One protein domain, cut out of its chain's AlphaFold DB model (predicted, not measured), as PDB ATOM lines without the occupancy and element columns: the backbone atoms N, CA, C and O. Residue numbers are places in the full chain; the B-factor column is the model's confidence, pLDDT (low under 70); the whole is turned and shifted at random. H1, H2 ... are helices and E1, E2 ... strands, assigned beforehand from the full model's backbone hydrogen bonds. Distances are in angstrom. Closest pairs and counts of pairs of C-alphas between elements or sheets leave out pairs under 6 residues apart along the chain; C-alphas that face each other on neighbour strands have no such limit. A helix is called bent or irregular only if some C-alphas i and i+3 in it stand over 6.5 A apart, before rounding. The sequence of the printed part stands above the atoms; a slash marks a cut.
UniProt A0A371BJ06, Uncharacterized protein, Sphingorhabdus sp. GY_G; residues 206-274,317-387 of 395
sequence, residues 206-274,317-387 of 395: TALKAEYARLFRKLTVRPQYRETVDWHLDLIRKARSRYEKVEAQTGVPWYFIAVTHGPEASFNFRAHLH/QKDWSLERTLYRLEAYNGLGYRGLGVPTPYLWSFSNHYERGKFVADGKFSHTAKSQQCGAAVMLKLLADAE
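This is residues 206 to 274 and 317 to 387 of the 395 residues of an uncharacterized protein of Sphingorhabdus sp. GY_G (UniProt A0A371BJ06). A compact, rounded body of helices is built round a core of H4, H5 and H8, with short H7 close to the middle; H4 and H5 run side by side, and H8 runs the opposite way to both. H1 packs across the first half of H5, H2 across H8 and H3 across the first residues of H4, while a small hairpin of E1 and E2 lies toward the far end from H3. The 140 printed residues hold eight named helices and two named strands, in the order H1 to H7, E1, E2, H8, and the class is mostly helix. The sheet, order E1 - E2, is antiparallel. The radius of gyration of the C-alphas is 14.5 A, and the spans are 39 by 34 by 30 A.

H1, residues 206 to 217, touches H5, residues 322 to 333, about perpendicular at 77 degrees, with residues 208 to 213 alone; the closest C-alphas, of Lys 209 and Glu 323, are 5.4 A apart. H2, residues 223 to 238, touches H8, residues 376 to 385, at 78 degrees, closest at C-alphas 233 and 379, 6.7 A. H3, residues 240 to 250, meets H2 only through their link. It touches H4, residues 254 to 265, the hub, at 74 degrees, closest at C-alphas 243 and 254, 4.8 A. H4 only just touches H2, with 3 pairs of C-alphas within 8 A. H4 touches H5 at a shallow tilt of 26 degrees, the same way, closest at C-alphas 260 and 329, 7.1 A. H4 touches H8, opposite ways at 37 degrees, only just steep, closest at C-alphas 259 and 376, 5.0 A. H6, residues 337 to 340, touches no helix. H7, residues 345 to 348, touches H5 and H8; C-alphas 347 and 377 are its closest to H8, 4.7 A. E1, residues 358 to 361, and E2, residues 364 to 366, form a hairpin, with N 358 and O 366 within hydrogen-bond range at 2.9 A. Every O i to N i+4 pair is within range in H3, H5 and H8, but 6 of 8 in H1 and H4 and 10 of 12 in H2; H6 and H7 are too short for one.

H1 begins at C-alpha 206, (154.117, 187.088, 56.300), and spans 18.0 A. H2 spans 23.7 A, H5 17.3 A and H4 16.1 A. H1 and H2 are irregular: C-alphas 207 and 210 are 7.4 A apart, and 224 and 227 7.7 A. H8 ends at C-alpha 385, (142.528, 199.662, 75.973).

The C-alphas farthest apart, of Ala 248 and Thr 368, are 41.2 A apart. Residues 275 to 316 are not printed, and C-alphas 274 and 317 are 18.3 A apart across that cut. Of the links printed whole, none is long. No printed residue has a pLDDT under 70.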
ATOM      1  N   THR A 206     154.256 186.081  57.365       95.88
ATOM      2  CA  THR A 206     154.117 187.088  56.300       95.88
ATOM      3  C   THR A 206     152.724 187.083  55.676       95.88
ATOM      4  O   THR A 206     152.176 188.146  55.400       95.88
ATOM      5  N   ALA A 207     152.119 185.904  55.523       94.69
ATOM      6  CA  ALA A 207     150.765 185.748  55.001       94.69
ATOM      7  C   ALA A 207     149.675 186.087  56.034       94.69
ATOM      8  O   ALA A 207     148.543 186.370  55.652       94.69
ATOM      9  N   LEU A 208     149.998 186.035  57.331       96.31
ATOM     10  CA  LEU A 208     149.050 186.255  58.426       96.31
ATOM     11  C   LEU A 208     149.110 187.675  59.012       96.31
ATOM     12  O   LEU A 208     148.141 188.102  59.634       96.31
ATOM     13  N   LYS A 209     150.204 188.423  58.795       95.25
ATOM     14  CA  LYS A 209     150.456 189.767  59.362       95.25
ATOM     15  C   LYS A 209     149.242 190.695  59.221       95.25
ATOM     16  O   LYS A 209     148.670 191.119  60.221       95.25
ATOM     17  N   ALA A 210     148.795 190.945  57.989       94.62
ATOM     18  CA  ALA A 210     147.663 191.842  57.731       94.62
ATOM     19  C   ALA A 210     146.346 191.338  58.348       94.62
ATOM     20  O   ALA A 210     145.522 192.127  58.808       94.62
ATOM     21  N   GLU A 211     146.148 190.020  58.390       95.69
ATOM     22  CA  GLU A 211     144.955 189.428  58.981       95.69
ATOM     23  C   GLU A 211     144.921 189.616  60.502       95.69
ATOM     24  O   GLU A 211     143.884 190.017  61.027       95.69
ATOM     25  N   TYR A 212     146.040 189.400  61.202       97.31
ATOM     26  CA  TYR A 212     146.127 189.639  62.645       97.31
ATOM     27  C   TYR A 212     145.819 191.092  63.002       97.31
ATOM     28  O   TYR A 212     144.978 191.332  63.868       97.31
ATOM     29  N   ALA A 213     146.440 192.049  62.304       95.88
ATOM     30  CA  ALA A 213     146.194 193.475  62.517       95.88
ATOM     31  C   ALA A 213     144.711 193.828  62.321       95.88
ATOM     32  O   ALA A 213     144.099 194.518  63.138       95.88
ATOM     33  N   ARG A 214     144.102 193.310  61.248       94.88
ATOM     34  CA  ARG A 214     142.679 193.498  60.942       94.88
ATOM     35  C   ARG A 214     141.770 192.919  62.027       94.88
ATOM     36  O   ARG A 214     140.858 193.610  62.477       94.88
ATOM     37  N   LEU A 215     141.996 191.671  62.440       95.94
ATOM     38  CA  LEU A 215     141.170 191.007  63.450       95.94
ATOM     39  C   LEU A 215     141.294 191.697  64.810       95.94
ATOM     40  O   LEU A 215     140.276 191.964  65.440       95.94
ATOM     41  N   PHE A 216     142.507 192.059  65.232       96.94
ATOM     42  CA  PHE A 216     142.719 192.737  66.509       96.94
ATOM     43  C   PHE A 216     142.047 194.114  66.556       96.94
ATOM     44  O   PHE A 216     141.362 194.436  67.522       96.94
ATOM     45  N   ARG A 217     142.155 194.897  65.476       95.31
ATOM     46  CA  ARG A 217     141.498 196.210  65.361       95.31
ATOM     47  C   ARG A 217     139.974 196.119  65.459       95.31
ATOM     48  O   ARG A 217     139.340 197.008  66.013       95.31
ATOM     49  N   LYS A 218     139.392 195.045  64.919       94.31
ATOM     50  CA  LYS A 218     137.943 194.781  64.921       94.31
ATOM     51  C   LYS A 218     137.481 193.944  66.118       94.31
ATOM     52  O   LYS A 218     136.318 193.545  66.154       94.31
ATOM     53  N   LEU A 219     138.378 193.615  67.047       96.94
ATOM     54  CA  LEU A 219     138.061 192.791  68.207       96.94
ATOM     55  C   LEU A 219     137.134 193.577  69.131       96.94
ATOM     56  O   LEU A 219     137.504 194.627  69.655       96.94
ATOM     57  N   THR A 220     135.945 193.032  69.365       96.81
ATOM     58  CA  THR A 220     135.029 193.491  70.407       96.81
ATOM     59  C   THR A 220     134.706 192.344  71.354       96.81
ATOM     60  O   THR A 220     134.431 191.218  70.932       96.81
ATOM     61  N   VAL A 221     134.773 192.614  72.658       96.50
ATOM     62  CA  VAL A 221     134.373 191.648  73.687       96.50
ATOM     63  C   VAL A 221     132.858 191.509  73.656       96.50
ATOM     64  O   VAL A 221     132.141 192.509  73.634       96.50
ATOM     65  N   ARG A 222     132.351 190.273  73.669       94.00
ATOM     66  CA  ARG A 222     130.901 190.059  73.712       94.00
ATOM     67  C   ARG A 222     130.363 190.458  75.097       94.00
ATOM     68  O   ARG A 222     130.948 190.034  76.095       94.00
ATOM     69  N   PRO A 223     129.246 191.206  75.192       91.31
ATOM     70  CA  PRO A 223     128.769 191.765  76.460       91.31
ATOM     71  C   PRO A 223     128.589 190.746  77.591       91.31
ATOM     72  O   PRO A 223     128.881 191.056  78.742       91.31
ATOM     73  N   GLN A 224     128.172 189.517  77.274       85.81
ATOM     74  CA  GLN A 224     127.972 188.456  78.264       85.81
ATOM     75  C   GLN A 224     129.258 187.973  78.950       85.81
ATOM     76  O   GLN A 224     129.170 187.306  79.973       85.81
ATOM     77  N   TYR A 225     130.437 188.277  78.398       89.38
ATOM     78  CA  TYR A 225     131.728 187.895  78.981       89.38
ATOM     79  C   TYR A 225     132.450 189.064  79.652       89.38
ATOM     80  O   TYR A 225     133.553 188.859  80.149       89.38
ATOM     81  N   ARG A 226     131.864 190.271  79.666       89.12
ATOM     82  CA  ARG A 226     132.529 191.497  80.139       89.12
ATOM     83  C   ARG A 226     133.109 191.335  81.546       89.12
ATOM     84  O   ARG A 226     134.299 191.536  81.725       89.12
ATOM     85  N   GLU A 227     132.299 190.867  82.489       85.44
ATOM     86  CA  GLU A 227     132.723 190.648  83.880       85.44
ATOM     87  C   GLU A 227     133.830 189.604  83.988       85.44
ATOM     88  O   GLU A 227     134.837 189.828  84.655       85.44
ATOM     89  N   THR A 228     133.682 188.484  83.273       87.56
ATOM     90  CA  THR A 228     134.701 187.436  83.237       87.56
ATOM     91  C   THR A 228     136.028 187.996  82.740       87.56
ATOM     92  O   THR A 228     137.063 187.710  83.331       87.56
ATOM     93  N   VAL A 229     136.041 188.787  81.667       92.12
ATOM     94  CA  VAL A 229     137.298 189.304  81.111       92.12
ATOM     95  C   VAL A 229     137.891 190.459  81.927       92.12
ATOM     96  O   VAL A 229     139.112 190.557  81.988       92.12
ATOM     97  N   ASP A 230     137.065 191.273  82.593       91.19
ATOM     98  CA  ASP A 230     137.528 192.296  83.546       91.19
ATOM     99  C   ASP A 230     138.270 191.643  84.711       91.19
ATOM    100  O   ASP A 230     139.369 192.052  85.069       91.19
ATOM    101  N   TRP A 231     137.754 190.523  85.202       90.19
ATOM    102  CA  TRP A 231     138.453 189.754  86.217       90.19
ATOM    103  C   TRP A 231     139.802 189.190  85.761       90.19
ATOM    104  O   TRP A 231     140.759 189.178  86.534       90.19
ATOM    105  N   HIS A 232     139.909 188.736  84.506       93.69
ATOM    106  CA  HIS A 232     141.200 188.292  83.967       93.69
ATOM    107  C   HIS A 232     142.203 189.456  83.943       93.69
ATOM    108  O   HIS A 232     143.376 189.253  84.249       93.69
ATOM    109  N   LEU A 233     141.749 190.667  83.603       95.19
ATOM    110  CA  LEU A 233     142.580 191.868  83.632       95.19
ATOM    111  C   LEU A 233     143.065 192.175  85.059       95.19
ATOM    112  O   LEU A 233     144.257 192.408  85.255       95.19
ATOM    113  N   ASP A 234     142.186 192.093  86.056       94.31
ATOM    114  CA  ASP A 234     142.551 192.332  87.456       94.31
ATOM    115  C   ASP A 234     143.543 191.290  87.993       94.31
ATOM    116  O   ASP A 234     144.500 191.647  88.684       94.31
ATOM    117  N   LEU A 235     143.398 190.014  87.614       93.62
ATOM    118  CA  LEU A 235     144.402 188.992  87.923       93.62
ATOM    119  C   LEU A 235     145.762 189.300  87.298       93.62
ATOM    120  O   LEU A 235     146.797 189.158  87.955       93.62
ATOM    121  N   ILE A 236     145.771 189.709  86.027       97.44
ATOM    122  CA  ILE A 236     147.005 190.065  85.327       97.44
ATOM    123  C   ILE A 236     147.696 191.230  86.040       97.44
ATOM    124  O   ILE A 236     148.900 191.152  86.286       97.44
ATOM    125  N   ARG A 237     146.943 192.266  86.427       97.06
ATOM    126  CA  ARG A 237     147.458 193.418  87.181       97.06
ATOM    127  C   ARG A 237     148.038 193.003  88.524       97.06
ATOM    128  O   ARG A 237     149.177 193.350  88.829       97.06
ATOM    129  N   LYS A 238     147.291 192.207  89.295       95.38
ATOM    130  CA  LYS A 238     147.725 191.719  90.610       95.38
ATOM    131  C   LYS A 238     149.043 190.948  90.522       95.38
ATOM    132  O   LYS A 238     149.911 191.109  91.375       95.38
ATOM    133  N   ALA A 239     149.212 190.136  89.481       96.56
ATOM    134  CA  ALA A 239     150.397 189.306  89.301       96.56
ATOM    135  C   ALA A 239     151.493 189.933  88.420       96.56
ATOM    136  O   ALA A 239     152.498 189.275  88.133       96.56
ATOM    137  N   ARG A 240     151.338 191.197  88.003       97.44
ATOM    138  CA  ARG A 240     152.229 191.879  87.052       97.44
ATOM    139  C   ARG A 240     153.705 191.775  87.426       97.44
ATOM    140  O   ARG A 240     154.519 191.385  86.593       97.44
ATOM    141  N   SER A 241     154.035 192.026  88.691       97.44
ATOM    142  CA  SER A 241     155.418 191.983  89.180       97.44
ATOM    143  C   SER A 241     156.079 190.606  89.017       97.44
ATOM    144  O   SER A 241     157.293 190.520  88.844       97.44
ATOM    145  N   ARG A 242     155.306 189.509  89.029       96.88
ATOM    146  CA  ARG A 242     155.827 188.157  88.767       96.88
ATOM    147  C   ARG A 242     156.144 187.953  87.292       96.88
ATOM    148  O   ARG A 242     157.171 187.365  86.966       96.88
ATOM    149  N   TYR A 243     155.304 188.477  86.404       98.56
ATOM    150  CA  TYR A 243     155.562 188.441  84.965       98.56
ATOM    151  C   TYR A 243     156.784 189.286  84.587       98.56
ATOM    152  O   TYR A 243     157.624 188.821  83.821       98.56
ATOM    153  N   GLU A 244     156.936 190.473  85.179       98.19
ATOM    154  CA  GLU A 244     158.087 191.360  84.955       98.19
ATOM    155  C   GLU A 244     159.416 190.727  85.421       98.19
ATOM    156  O   GLU A 244     160.451 190.902  84.780       98.19
ATOM    157  N   LYS A 245     159.409 189.904  86.483       97.50
ATOM    158  CA  LYS A 245     160.596 189.119  86.881       97.50
ATOM    159  C   LYS A 245     161.039 188.142  85.789       97.50
ATOM    160  O   LYS A 245     162.236 188.014  85.532       97.50
ATOM    161  N   VAL A 246     160.093 187.458  85.145       97.88
ATOM    162  CA  VAL A 246     160.388 186.523  84.044       97.88
ATOM    163  C   VAL A 246     160.795 187.284  82.779       97.88
ATOM    164  O   VAL A 246     161.713 186.863  82.074       97.88
ATOM    165  N   GLU A 247     160.180 188.437  82.506       97.88
ATOM    166  CA  GLU A 247     160.601 189.341  81.431       97.88
ATOM    167  C   GLU A 247     162.066 189.751  81.598       97.88
ATOM    168  O   GLU A 247     162.856 189.575  80.670       97.88
ATOM    169  N   ALA A 248     162.467 190.188  82.793       97.56
ATOM    170  CA  ALA A 248     163.848 190.579  83.077       97.56
ATOM    171  C   ALA A 248     164.861 189.446  82.820       97.56
ATOM    172  O   ALA A 248     166.005 189.700  82.445       97.56
ATOM    173  N   GLN A 249     164.448 188.188  82.994       95.62
ATOM    174  CA  GLN A 249     165.303 187.012  82.811       95.62
ATOM    175  C   GLN A 249     165.330 186.492  81.367       95.62
ATOM    176  O   GLN A 249     166.281 185.811  80.975       95.62
ATOM    177  N   THR A 250     164.298 186.780  80.569       96.75
ATOM    178  CA  THR A 250     164.103 186.153  79.251       96.75
ATOM    179  C   THR A 250     164.063 187.130  78.079       96.75
ATOM    180  O   THR A 250     164.255 186.712  76.932       96.75
ATOM    181  N   GLY A 251     163.796 188.410  78.337       97.12
ATOM    182  CA  GLY A 251     163.481 189.421  77.327       97.12
ATOM    183  C   GLY A 251     162.118 189.230  76.652       97.12
ATOM    184  O   GLY A 251     161.843 189.888  75.650       97.12
ATOM    185  N   VAL A 252     161.280 188.309  77.140       98.19
ATOM    186  CA  VAL A 252     159.905 188.129  76.659       98.19
ATOM    187  C   VAL A 252     159.001 189.118  77.398       98.19
ATOM    188  O   VAL A 252     159.002 189.080  78.625       98.19
ATOM    189  N   PRO A 253     158.206 189.952  76.707       98.31
ATOM    190  CA  PRO A 253     157.397 190.966  77.359       98.31
ATOM    191  C   PRO A 253     156.443 190.389  78.392       98.31
ATOM    192  O   PRO A 253     155.760 189.395  78.117       98.31
ATOM    193  N   TRP A 254     156.339 191.043  79.548       98.38
ATOM    194  CA  TRP A 254     155.503 190.573  80.656       98.38
ATOM    195  C   TRP A 254     154.055 190.315  80.216       98.38
ATOM    196  O   TRP A 254     153.446 189.329  80.630       98.38
ATOM    197  N   TYR A 255     153.518 191.149  79.317       98.31
ATOM    198  CA  TYR A 255     152.146 191.026  78.833       98.31
ATOM    199  C   TYR A 255     151.933 189.759  78.005       98.31
ATOM    200  O   TYR A 255     150.863 189.166  78.081       98.31
ATOM    201  N   PHE A 256     152.938 189.301  77.249       98.56
ATOM    202  CA  PHE A 256     152.856 188.041  76.506       98.56
ATOM    203  C   PHE A 256     152.784 186.864  77.481       98.56
ATOM    204  O   PHE A 256     151.926 185.998  77.347       98.56
ATOM    205  N   ILE A 257     153.644 186.876  78.503       98.50
ATOM    206  CA  ILE A 257     153.689 185.843  79.544       98.50
ATOM    207  C   ILE A 257     152.350 185.793  80.291       98.50
ATOM    208  O   ILE A 257     151.784 184.715  80.476       98.50
ATOM    209  N   ALA A 258     151.814 186.958  80.656       98.25
ATOM    210  CA  ALA A 258     150.556 187.089  81.374       98.25
ATOM    211  C   ALA A 258     149.368 186.514  80.590       98.25
ATOM    212  O   ALA A 258     148.628 185.678  81.110       98.25
ATOM    213  N   VAL A 259     149.198 186.908  79.321       98.25
ATOM    214  CA  VAL A 259     148.062 186.438  78.508       98.25
ATOM    215  C   VAL A 259     148.208 184.983  78.052       98.25
ATOM    216  O   VAL A 259     147.209 184.368  77.692       98.25
ATOM    217  N   THR A 260     149.416 184.414  78.093       97.62
ATOM    218  CA  THR A 260     149.652 182.970  77.946       97.62
ATOM    219  C   THR A 260     149.289 182.205  79.222       97.62
ATOM    220  O   THR A 260     148.726 181.118  79.147       97.62
ATOM    221  N   HIS A 261     149.552 182.755  80.407       97.75
ATOM    222  CA  HIS A 261     149.329 182.042  81.668       97.75
ATOM    223  C   HIS A 261     147.859 181.637  81.891       97.75
ATOM    224  O   HIS A 261     147.581 180.540  82.385       97.75
ATOM    225  N   GLY A 262     146.910 182.479  81.471       93.38
ATOM    226  CA  GLY A 262     145.477 182.178  81.523       93.38
ATOM    227  C   GLY A 262     145.104 180.872  80.798       93.38
ATOM    228  O   GLY A 262     144.667 179.920  81.450       93.38
ATOM    229  N   PRO A 263     145.277 180.777  79.468       91.44
ATOM    230  CA  PRO A 263     144.896 179.592  78.714       91.44
ATOM    231  C   PRO A 263     145.781 178.363  78.958       91.44
ATOM    232  O   PRO A 263     145.319 177.268  78.645       91.44
ATOM    233  N   GLU A 264     146.986 178.508  79.525       93.12
ATOM    234  CA  GLU A 264     147.891 177.377  79.816       93.12
ATOM    235  C   GLU A 264     147.760 176.806  81.230       93.12
ATOM    236  O   GLU A 264     148.113 175.653  81.448       93.12
ATOM    237  N   ALA A 265     147.298 177.590  82.211       94.19
ATOM    238  CA  ALA A 265     147.228 177.117  83.597       94.19
ATOM    239  C   ALA A 265     146.128 177.773  84.444       94.19
ATOM    240  O   ALA A 265     146.138 177.635  85.663       94.19
ATOM    241  N   SER A 266     145.176 178.500  83.848       93.88
ATOM    242  CA  SER A 266     144.135 179.235  84.589       93.88
ATOM    243  C   SER A 266     144.713 180.215  85.627       93.88
ATOM    244  O   SER A 266     144.149 180.366  86.708       93.88
ATOM    245  N   PHE A 267     145.865 180.828  85.327       96.00
ATOM    246  CA  PHE A 267     146.639 181.661  86.260       96.00
ATOM    247  C   PHE A 267     147.132 180.949  87.532       96.00
ATOM    248  O   PHE A 267     147.495 181.597  88.514       96.00
ATOM    249  N   ASN A 268     147.188 179.617  87.527       96.62
ATOM    250  CA  ASN A 268     147.698 178.842  88.646       96.62
ATOM    251  C   ASN A 268     149.228 178.935  88.733       96.62
ATOM    252  O   ASN A 268     149.957 178.146  88.131       96.62
ATOM    253  N   PHE A 269     149.719 179.838  89.578       96.88
ATOM    254  CA  PHE A 269     151.145 179.967  89.889       96.88
ATOM    255  C   PHE A 269     151.752 178.756  90.622       96.88
ATOM    256  O   PHE A 269     152.939 178.760  90.932       96.88
ATOM    257  N   ARG A 270     150.966 177.712  90.901       95.56
ATOM    258  CA  ARG A 270     151.432 176.430  91.453       95.56
ATOM    259  C   ARG A 270     151.583 175.344  90.383       95.56
ATOM    260  O   ARG A 270     151.891 174.199  90.718       95.56
ATOM    261  N   ALA A 271     151.352 175.685  89.114       96.19
ATOM    262  CA  ALA A 271     151.413 174.784  87.970       96.19
ATOM    263  C   ALA A 271     152.417 175.266  86.909       96.19
ATOM    264  O   ALA A 271     152.783 176.439  86.840       96.19
ATOM    265  N   HIS A 272     152.878 174.350  86.062       96.56
ATOM    266  CA  HIS A 272     153.829 174.653  85.000       96.56
ATOM    267  C   HIS A 272     153.199 175.500  83.883       96.56
ATOM    268  O   HIS A 272     152.230 175.076  83.259       96.56
ATOM    269  N   LEU A 273     153.841 176.615  83.501       95.94
ATOM    270  CA  LEU A 273     153.442 177.436  82.336       95.94
ATOM    271  C   LEU A 273     153.464 176.665  80.995       95.94
ATOM    272  O   LEU A 273     152.914 177.113  79.992       95.94
ATOM    273  N   HIS A 274     154.117 175.503  80.960       91.44
ATOM    274  CA  HIS A 274     154.193 174.651  79.778       91.44
ATOM    275  C   HIS A 274     152.823 174.162  79.293       91.44
ATOM    276  O   HIS A 274     152.608 174.107  78.084       91.44
ATOM    277  N   GLN A 317     164.033 187.011  71.704       94.69
ATOM    278  CA  GLN A 317     163.338 187.571  70.545       94.69
ATOM    279  C   GLN A 317     163.109 189.077  70.726       94.69
ATOM    280  O   GLN A 317     162.756 189.523  71.813       94.69
ATOM    281  N   LYS A 318     163.288 189.859  69.651       93.62
ATOM    282  CA  LYS A 318     163.209 191.334  69.700       93.62
ATOM    283  C   LYS A 318     161.916 191.915  69.132       93.62
ATOM    284  O   LYS A 318     161.385 192.873  69.673       93.62
ATOM    285  N   ASP A 319     161.425 191.350  68.031       95.19
ATOM    286  CA  ASP A 319     160.193 191.813  67.386       95.19
ATOM    287  C   ASP A 319     158.992 191.368  68.222       95.19
ATOM    288  O   ASP A 319     158.672 190.181  68.224       95.19
ATOM    289  N   TRP A 320     158.365 192.293  68.944       96.44
ATOM    290  CA  TRP A 320     157.130 192.089  69.712       96.44
ATOM    291  C   TRP A 320     156.014 193.026  69.250       96.44
ATOM    292  O   TRP A 320     155.104 193.352  70.013       96.44
ATOM    293  N   SER A 321     156.063 193.410  67.971       97.38
ATOM    294  CA  SER A 321     154.954 194.084  67.298       97.38
ATOM    295  C   SER A 321     153.632 193.338  67.498       97.38
ATOM    296  O   SER A 321     153.610 192.133  67.784       97.38
ATOM    297  N   LEU A 322     152.514 194.043  67.336       97.69
ATOM    298  CA  LEU A 322     151.170 193.508  67.530       97.69
ATOM    299  C   LEU A 322     150.967 192.182  66.781       97.69
ATOM    300  O   LEU A 322     150.584 191.168  67.364       97.69
ATOM    301  N   GLU A 323     151.264 192.171  65.484       97.94
ATOM    302  CA  GLU A 323     151.059 191.018  64.616       97.94
ATOM    303  C   GLU A 323     151.987 189.868  64.999       97.94
ATOM    304  O   GLU A 323     151.579 188.704  64.970       97.94
ATOM    305  N   ARG A 324     153.237 190.174  65.371       97.88
ATOM    306  CA  ARG A 324     154.197 189.150  65.790       97.88
ATOM    307  C   ARG A 324     153.805 188.527  67.120       97.88
ATOM    308  O   ARG A 324     153.915 187.310  67.271       97.88
ATOM    309  N   THR A 325     153.333 189.340  68.058       98.44
ATOM    310  CA  THR A 325     152.812 188.897  69.352       98.44
ATOM    311  C   THR A 325     151.632 187.950  69.144       98.44
ATOM    312  O   THR A 325     151.656 186.834  69.656       98.44
ATOM    313  N   LEU A 326     150.650 188.326  68.318       98.56
ATOM    314  CA  LEU A 326     149.492 187.479  68.007       98.56
ATOM    315  C   LEU A 326     149.888 186.168  67.315       98.56
ATOM    316  O   LEU A 326     149.375 185.107  67.672       98.56
ATOM    317  N   TYR A 327     150.843 186.219  66.383       98.06
ATOM    318  CA  TYR A 327     151.393 185.022  65.748       98.06
ATOM    319  C   TYR A 327     152.049 184.079  66.761       98.06
ATOM    320  O   TYR A 327     151.789 182.878  66.737       98.06
ATOM    321  N   ARG A 328     152.873 184.608  67.674       97.94
ATOM    322  CA  ARG A 328     153.524 183.807  68.722       97.94
ATOM    323  C   ARG A 328     152.526 183.243  69.724       97.94
ATOM    324  O   ARG A 328     152.691 182.102  70.133       97.94
ATOM    325  N   LEU A 329     151.484 183.990  70.086       97.88
ATOM    326  CA  LEU A 329     150.417 183.489  70.954       97.88
ATOM    327  C   LEU A 329     149.687 182.319  70.289       97.88
ATOM    328  O   LEU A 329     149.502 181.270  70.897       97.88
ATOM    329  N   GLU A 330     149.337 182.441  69.009       97.00
ATOM    330  CA  GLU A 330     148.728 181.322  68.295       97.00
ATOM    331  C   GLU A 330     149.679 180.134  68.140       97.00
ATOM    332  O   GLU A 330     149.249 178.993  68.296       97.00
ATOM    333  N   ALA A 331     150.961 180.379  67.862       93.56
ATOM    334  CA  ALA A 331     151.979 179.335  67.777       93.56
ATOM    335  C   ALA A 331     152.236 178.654  69.132       93.56
ATOM    336  O   ALA A 331     152.517 177.456  69.150       93.56
ATOM    337  N   TYR A 332     152.074 179.378  70.249       90.94
ATOM    338  CA  TYR A 332     152.146 178.822  71.602       90.94
ATOM    339  C   TYR A 332     151.156 177.666  71.747       90.94
ATOM    340  O   TYR A 332     151.546 176.566  72.123       90.94
ATOM    341  N   ASN A 333     149.897 177.866  71.359       89.06
ATOM    342  CA  ASN A 333     148.904 176.792  71.317       89.06
ATOM    343  C   ASN A 333     149.163 175.798  70.170       89.06
ATOM    344  O   ASN A 333     149.070 174.584  70.337       89.06
ATOM    345  N   GLY A 334     149.470 176.332  68.989       90.25
ATOM    346  CA  GLY A 334     149.652 175.624  67.730       90.25
ATOM    347  C   GLY A 334     148.714 176.133  66.628       90.25
ATOM    348  O   GLY A 334     147.526 176.381  66.847       90.25
ATOM    349  N   LEU A 335     149.229 176.186  65.395       91.44
ATOM    350  CA  LEU A 335     148.555 176.713  64.192       91.44
ATOM    351  C   LEU A 335     147.572 175.708  63.546       91.44
ATOM    352  O   LEU A 335     147.373 175.687  62.331       91.44
ATOM    353  N   GLY A 336     146.972 174.814  64.339       89.31
ATOM    354  CA  GLY A 336     146.091 173.747  63.842       89.31
ATOM    355  C   GLY A 336     144.813 174.258  63.178       89.31
ATOM    356  O   GLY A 336     144.421 173.746  62.129       89.31
ATOM    357  N   TYR A 337     144.215 175.309  63.742       93.06
ATOM    358  CA  TYR A 337     142.977 175.918  63.247       93.06
ATOM    359  C   TYR A 337     143.140 176.559  61.860       93.06
ATOM    360  O   TYR A 337     142.185 176.592  61.085       93.06
ATOM    361  N   ARG A 338     144.369 176.957  61.490       94.25
ATOM    362  CA  ARG A 338     144.686 177.500  60.160       94.25
ATOM    363  C   ARG A 338     144.321 176.533  59.043       94.25
ATOM    364  O   ARG A 338     143.675 176.932  58.087       94.25
ATOM    365  N   GLY A 339     144.600 175.236  59.195       91.44
ATOM    366  CA  GLY A 339     144.231 174.236  58.180       91.44
ATOM    367  C   GLY A 339     142.721 174.149  57.910       91.44
ATOM    368  O   GLY A 339     142.307 173.794  56.806       91.44
ATOM    369  N   LEU A 340     141.903 174.524  58.898       90.81
ATOM    370  CA  LEU A 340     140.445 174.539  58.812       90.81
ATOM    371  C   LEU A 340     139.895 175.889  58.325       90.81
ATOM    372  O   LEU A 340     138.731 175.956  57.947       90.81
ATOM    373  N   GLY A 341     140.710 176.950  58.301       92.25
ATOM    374  CA  GLY A 341     140.261 178.306  57.968       92.25
ATOM    375  C   GLY A 341     139.292 178.886  59.003       92.25
ATOM    376  O   GLY A 341     138.413 179.664  58.645       92.25
ATOM    377  N   VAL A 342     139.418 178.482  60.271       91.31
ATOM    378  CA  VAL A 342     138.550 178.932  61.372       91.31
ATOM    379  C   VAL A 342     139.367 179.683  62.428       91.31
ATOM    380  O   VAL A 342     140.563 179.413  62.583       91.31
ATOM    381  N   PRO A 343     138.755 180.617  63.175       92.19
ATOM    382  CA  PRO A 343     139.457 181.365  64.208       92.19
ATOM    383  C   PRO A 343     139.822 180.437  65.368       92.19
ATOM    384  O   PRO A 343     138.997 179.654  65.841       92.19
ATOM    385  N   THR A 344     141.060 180.536  65.854       95.12
ATOM    386  CA  THR A 344     141.464 179.795  67.051       95.12
ATOM    387  C   THR A 344     140.768 180.368  68.299       95.12
ATOM    388  O   THR A 344     140.874 181.572  68.559       95.12
ATOM    389  N   PRO A 345     140.090 179.544  69.123       95.12
ATOM    390  CA  PRO A 345     139.581 179.990  70.416       95.12
ATOM    391  C   PRO A 345     140.690 180.500  71.338       95.12
ATOM    392  O   PRO A 345     140.420 181.360  72.169       95.12
ATOM    393  N   TYR A 346     141.927 180.017  71.176       95.69
ATOM    394  CA  TYR A 346     143.057 180.423  72.013       95.69
ATOM    395  C   TYR A 346     143.335 181.926  71.936       95.69
ATOM    396  O   TYR A 346     143.707 182.534  72.931       95.69
ATOM    397  N   LEU A 347     143.122 182.551  70.772       98.06
ATOM    398  CA  LEU A 347     143.220 184.005  70.637       98.06
ATOM    399  C   LEU A 347     141.874 184.692  70.853       98.06
ATOM    400  O   LEU A 347     141.811 185.700  71.551       98.06
ATOM    401  N   TRP A 348     140.818 184.168  70.232       97.81
ATOM    402  CA  TRP A 348     139.618 184.953  69.940       97.81
ATOM    403  C   TRP A 348     138.400 184.597  70.796       97.81
ATOM    404  O   TRP A 348     137.366 185.256  70.668       97.81
ATOM    405  N   SER A 349     138.480 183.573  71.652       95.31
ATOM    406  CA  SER A 349     137.374 183.210  72.542       95.31
ATOM    407  C   SER A 349     136.937 184.406  73.391       95.31
ATOM    408  O   SER A 349     137.773 185.164  73.870       95.31
ATOM    409  N   PHE A 350     135.618 184.562  73.546       95.25
ATOM    410  CA  PHE A 350     134.910 185.694  74.169       95.25
ATOM    411  C   PHE A 350     134.798 186.981  73.327       95.25
ATOM    412  O   PHE A 350     134.140 187.930  73.759       95.25
ATOM    413  N   SER A 351     135.329 187.005  72.100       97.44
ATOM    414  CA  SER A 351     135.154 188.127  71.162       97.44
ATOM    415  C   SER A 351     134.103 187.866  70.079       97.44
ATOM    416  O   SER A 351     133.628 186.743  69.891       97.44
ATOM    417  N   ASN A 352     133.747 188.900  69.318       96.06
ATOM    418  CA  ASN A 352     132.962 188.790  68.086       96.06
ATOM    419  C   ASN A 352     133.534 187.775  67.077       96.06
ATOM    420  O   ASN A 352     132.751 187.139  66.376       96.06
ATOM    421  N   HIS A 353     134.850 187.541  67.063       95.50
ATOM    422  CA  HIS A 353     135.511 186.628  66.120       95.50
ATOM    423  C   HIS A 353     135.355 185.137  66.441       95.50
ATOM    424  O   HIS A 353     135.767 184.314  65.635       95.50
ATOM    425  N   TYR A 354     134.786 184.745  67.587       94.25
ATOM    426  CA  TYR A 354     134.646 183.332  67.958       94.25
ATOM    427  C   TYR A 354     133.283 183.013  68.567       94.25
ATOM    428  O   TYR A 354     132.853 183.662  69.518       94.25
ATOM    429  N   GLU A 355     132.637 181.949  68.086       87.12
ATOM    430  CA  GLU A 355     131.401 181.427  68.684       87.12
ATOM    431  C   GLU A 355     131.508 179.964  69.135       87.12
ATOM    432  O   GLU A 355     131.023 179.614  70.213       87.12
ATOM    433  N   ARG A 356     132.090 179.107  68.292       88.00
ATOM    434  CA  ARG A 356     132.231 177.658  68.482       88.00
ATOM    435  C   ARG A 356     133.300 177.113  67.538       88.00
ATOM    436  O   ARG A 356     133.747 177.818  66.637       88.00
ATOM    437  N   GLY A 357     133.684 175.859  67.735       87.88
ATOM    438  CA  GLY A 357     134.791 175.225  67.032       87.88
ATOM    439  C   GLY A 357     135.983 175.073  67.967       87.88
ATOM    440  O   GLY A 357     136.568 176.067  68.392       87.88
ATOM    441  N   LYS A 358     136.347 173.848  68.337       86.19
ATOM    442  CA  LYS A 358     137.490 173.593  69.227       86.19
ATOM    443  C   LYS A 358     138.070 172.206  68.967       86.19
ATOM    444  O   LYS A 358     137.326 171.258  68.725       86.19
ATOM    445  N   PHE A 359     139.389 172.070  69.061       82.31
ATOM    446  CA  PHE A 359     140.017 170.758  69.221       82.31
ATOM    447  C   PHE A 359     139.750 170.233  70.638       82.31
ATOM    448  O   PHE A 359     140.220 170.799  71.627       82.31
ATOM    449  N   VAL A 360     138.951 169.170  70.735       80.31
ATOM    450  CA  VAL A 360     138.592 168.516  72.010       80.31
ATOM    451  C   VAL A 360     139.583 167.416  72.393       80.31
ATOM    452  O   VAL A 360     139.620 166.979  73.534       80.31
ATOM    453  N   ALA A 361     140.393 166.977  71.434       73.12
ATOM    454  CA  ALA A 361     141.557 166.128  71.630       73.12
ATOM    455  C   ALA A 361     142.504 166.315  70.438       73.12
ATOM    456  O   ALA A 361     142.140 166.954  69.442       73.12
ATOM    457  N   ASP A 362     143.685 165.710  70.510       71.31
ATOM    458  CA  ASP A 362     144.665 165.742  69.428       71.31
ATOM    459  C   ASP A 362     144.050 165.305  68.095       71.31
ATOM    460  O   ASP A 362     143.515 164.204  67.944       71.31
ATOM    461  N   GLY A 363     144.068 166.226  67.129       73.81
ATOM    462  CA  GLY A 363     143.500 166.033  65.795       73.81
ATOM    463  C   GLY A 363     141.968 165.963  65.727       73.81
ATOM    464  O   GLY A 363     141.427 165.920  64.624       73.81
ATOM    465  N   LYS A 364     141.246 165.995  66.855       82.31
ATOM    466  CA  LYS A 364     139.778 165.889  66.900       82.31
ATOM    467  C   LYS A 364     139.132 167.263  67.037       82.31
ATOM    468  O   LYS A 364     138.961 167.774  68.144       82.31
ATOM    469  N   PHE A 365     138.772 167.855  65.902       85.25
ATOM    470  CA  PHE A 365     138.017 169.104  65.854       85.25
ATOM    471  C   PHE A 365     136.517 168.842  66.030       85.25
ATOM    472  O   PHE A 365     135.942 168.020  65.323       85.25
ATOM    473  N   SER A 366     135.878 169.568  66.944       84.88
ATOM    474  CA  SER A 366     134.422 169.633  67.064       84.88
ATOM    475  C   SER A 366     133.940 171.007  66.615       84.88
ATOM    476  O   SER A 366     134.392 172.024  67.138       84.88
ATOM    477  N   HIS A 367     132.993 171.032  65.675       86.69
ATOM    478  CA  HIS A 367     132.364 172.262  65.178       86.69
ATOM    479  C   HIS A 367     131.411 172.901  66.198       86.69
ATOM    480  O   HIS A 367     131.091 174.082  66.092       86.69
ATOM    481  N   THR A 368     130.942 172.134  67.180       82.44
ATOM    482  CA  THR A 368     129.918 172.562  68.141       82.44
ATOM    483  C   THR A 368     130.489 172.880  69.516       82.44
ATOM    484  O   THR A 368     129.888 173.670  70.248       82.44
ATOM    485  N   ALA A 369     131.660 172.328  69.850       82.38
ATOM    486  CA  ALA A 369     132.352 172.611  71.098       82.38
ATOM    487  C   ALA A 369     132.684 174.105  71.219       82.38
ATOM    488  O   ALA A 369     133.137 174.742  70.264       82.38
ATOM    489  N   LYS A 370     132.479 174.655  72.417       85.69
ATOM    490  CA  LYS A 370     132.781 176.049  72.748       85.69
ATOM    491  C   LYS A 370     133.929 176.108  73.743       85.69
ATOM    492  O   LYS A 370     133.963 175.336  74.699       85.69
ATOM    493  N   SER A 371     134.860 177.027  73.518       87.12
ATOM    494  CA  SER A 371     135.869 177.351  74.521       87.12
ATOM    495  C   SER A 371     135.236 178.057  75.717       87.12
ATOM    496  O   SER A 371     134.376 178.919  75.554       87.12
ATOM    497  N   GLN A 372     135.690 177.679  76.909       86.12
ATOM    498  CA  GLN A 372     135.324 178.306  78.180       86.12
ATOM    499  C   GLN A 372     136.426 179.233  78.709       86.12
ATOM    500  O   GLN A 372     136.250 179.863  79.746       86.12
ATOM    501  N   GLN A 373     137.555 179.314  78.003       89.19
ATOM    502  CA  GLN A 373     138.684 180.169  78.356       89.19
ATOM    503  C   GLN A 373     138.588 181.503  77.629       89.19
ATOM    504  O   GLN A 373     138.177 181.550  76.464       89.19
ATOM    505  N   CYS A 374     139.030 182.567  78.299       94.19
ATOM    506  CA  CYS A 374     139.261 183.851  77.658       94.19
ATOM    507  C   CYS A 374     140.424 183.737  76.665       94.19
ATOM    508  O   CYS A 374     141.466 183.162  76.984       94.19
ATOM    509  N   GLY A 375     140.242 184.265  75.454       97.19
ATOM    510  CA  GLY A 375     141.294 184.270  74.448       97.19
ATOM    511  C   GLY A 375     142.436 185.233  74.797       97.19
ATOM    512  O   GLY A 375     142.213 186.334  75.302       97.19
ATOM    513  N   ALA A 376     143.669 184.858  74.466       98.25
ATOM    514  CA  ALA A 376     144.854 185.668  74.728       98.25
ATOM    515  C   ALA A 376     144.823 187.028  74.009       98.25
ATOM    516  O   ALA A 376     145.248 188.030  74.579       98.25
ATOM    517  N   ALA A 377     144.263 187.104  72.793       98.44
ATOM    518  CA  ALA A 377     144.110 188.380  72.090       98.44
ATOM    519  C   ALA A 377     143.052 189.274  72.749       98.44
ATOM    520  O   ALA A 377     143.181 190.495  72.710       98.44
ATOM    521  N   VAL A 378     142.034 188.681  73.385       98.50
ATOM    522  CA  VAL A 378     141.037 189.427  74.161       98.50
ATOM    523  C   VAL A 378     141.689 190.062  75.383       98.50
ATOM    524  O   VAL A 378     141.566 191.269  75.558       98.50
ATOM    525  N   MET A 379     142.445 189.295  76.172       98.44
ATOM    526  CA  MET A 379     143.181 189.840  77.323       98.44
ATOM    527  C   MET A 379     144.201 190.906  76.899       98.44
ATOM    528  O   MET A 379     144.299 191.955  77.531       98.44
ATOM    529  N   LEU A 380     144.898 190.687  75.779       98.19
ATOM    530  CA  LEU A 380     145.831 191.661  75.213       98.19
ATOM    531  C   LEU A 380     145.130 192.966  74.801       98.19
ATOM    532  O   LEU A 380     145.657 194.049  75.041       98.19
ATOM    533  N   LYS A 381     143.927 192.881  74.217       97.69
ATOM    534  CA  LYS A 381     143.118 194.056  73.867       97.69
ATOM    535  C   LYS A 381     142.705 194.849  75.102       97.69
ATOM    536  O   LYS A 381     142.729 196.069  75.045       97.69
ATOM    537  N   LEU A 382     142.386 194.180  76.210       96.94
ATOM    538  CA  LEU A 382     142.046 194.863  77.460       96.94
ATOM    539  C   LEU A 382     143.220 195.636  78.050       96.94
ATOM    540  O   LEU A 382     143.040 196.778  78.451       96.94
ATOM    541  N   LEU A 383     144.415 195.044  78.052       97.75
ATOM    542  CA  LEU A 383     145.630 195.737  78.481       97.75
ATOM    543  C   LEU A 383     145.925 196.960  77.602       97.75
ATOM    544  O   LEU A 383     146.316 198.005  78.113       97.75
ATOM    545  N   ALA A 384     145.730 196.836  76.284       96.62
ATOM    546  CA  ALA A 384     145.934 197.939  75.349       96.62
ATOM    547  C   ALA A 384     144.891 199.057  75.533       96.62
ATOM    548  O   ALA A 384     145.251 200.229  75.521       96.62
ATOM    549  N   ASP A 385     143.620 198.702  75.742       95.19
ATOM    550  CA  ASP A 385     142.528 199.662  75.973       95.19
ATOM    551  C   ASP A 385     142.642 200.372  77.323       95.19
ATOM    552  O   ASP A 385     142.197 201.508  77.456       95.19
ATOM    553  N   ALA A 386     143.256 199.719  78.311       95.75
ATOM    554  CA  ALA A 386     143.624 200.318  79.589       95.75
ATOM    555  C   ALA A 386     144.935 201.131  79.527       95.75
ATOM    556  O   ALA A 386     145.404 201.596  80.561       95.75
ATOM    557  N   GLU A 387     145.543 201.272  78.342       95.69
ATOM    558  CA  GLU A 387     146.817 201.973  78.106       95.69
ATOM    559  C   GLU A 387     148.015 201.422  78.909       95.69
ATOM    560  O   GLU A 387     149.051 202.073  79.048       95.69
TER     561      GLU A 387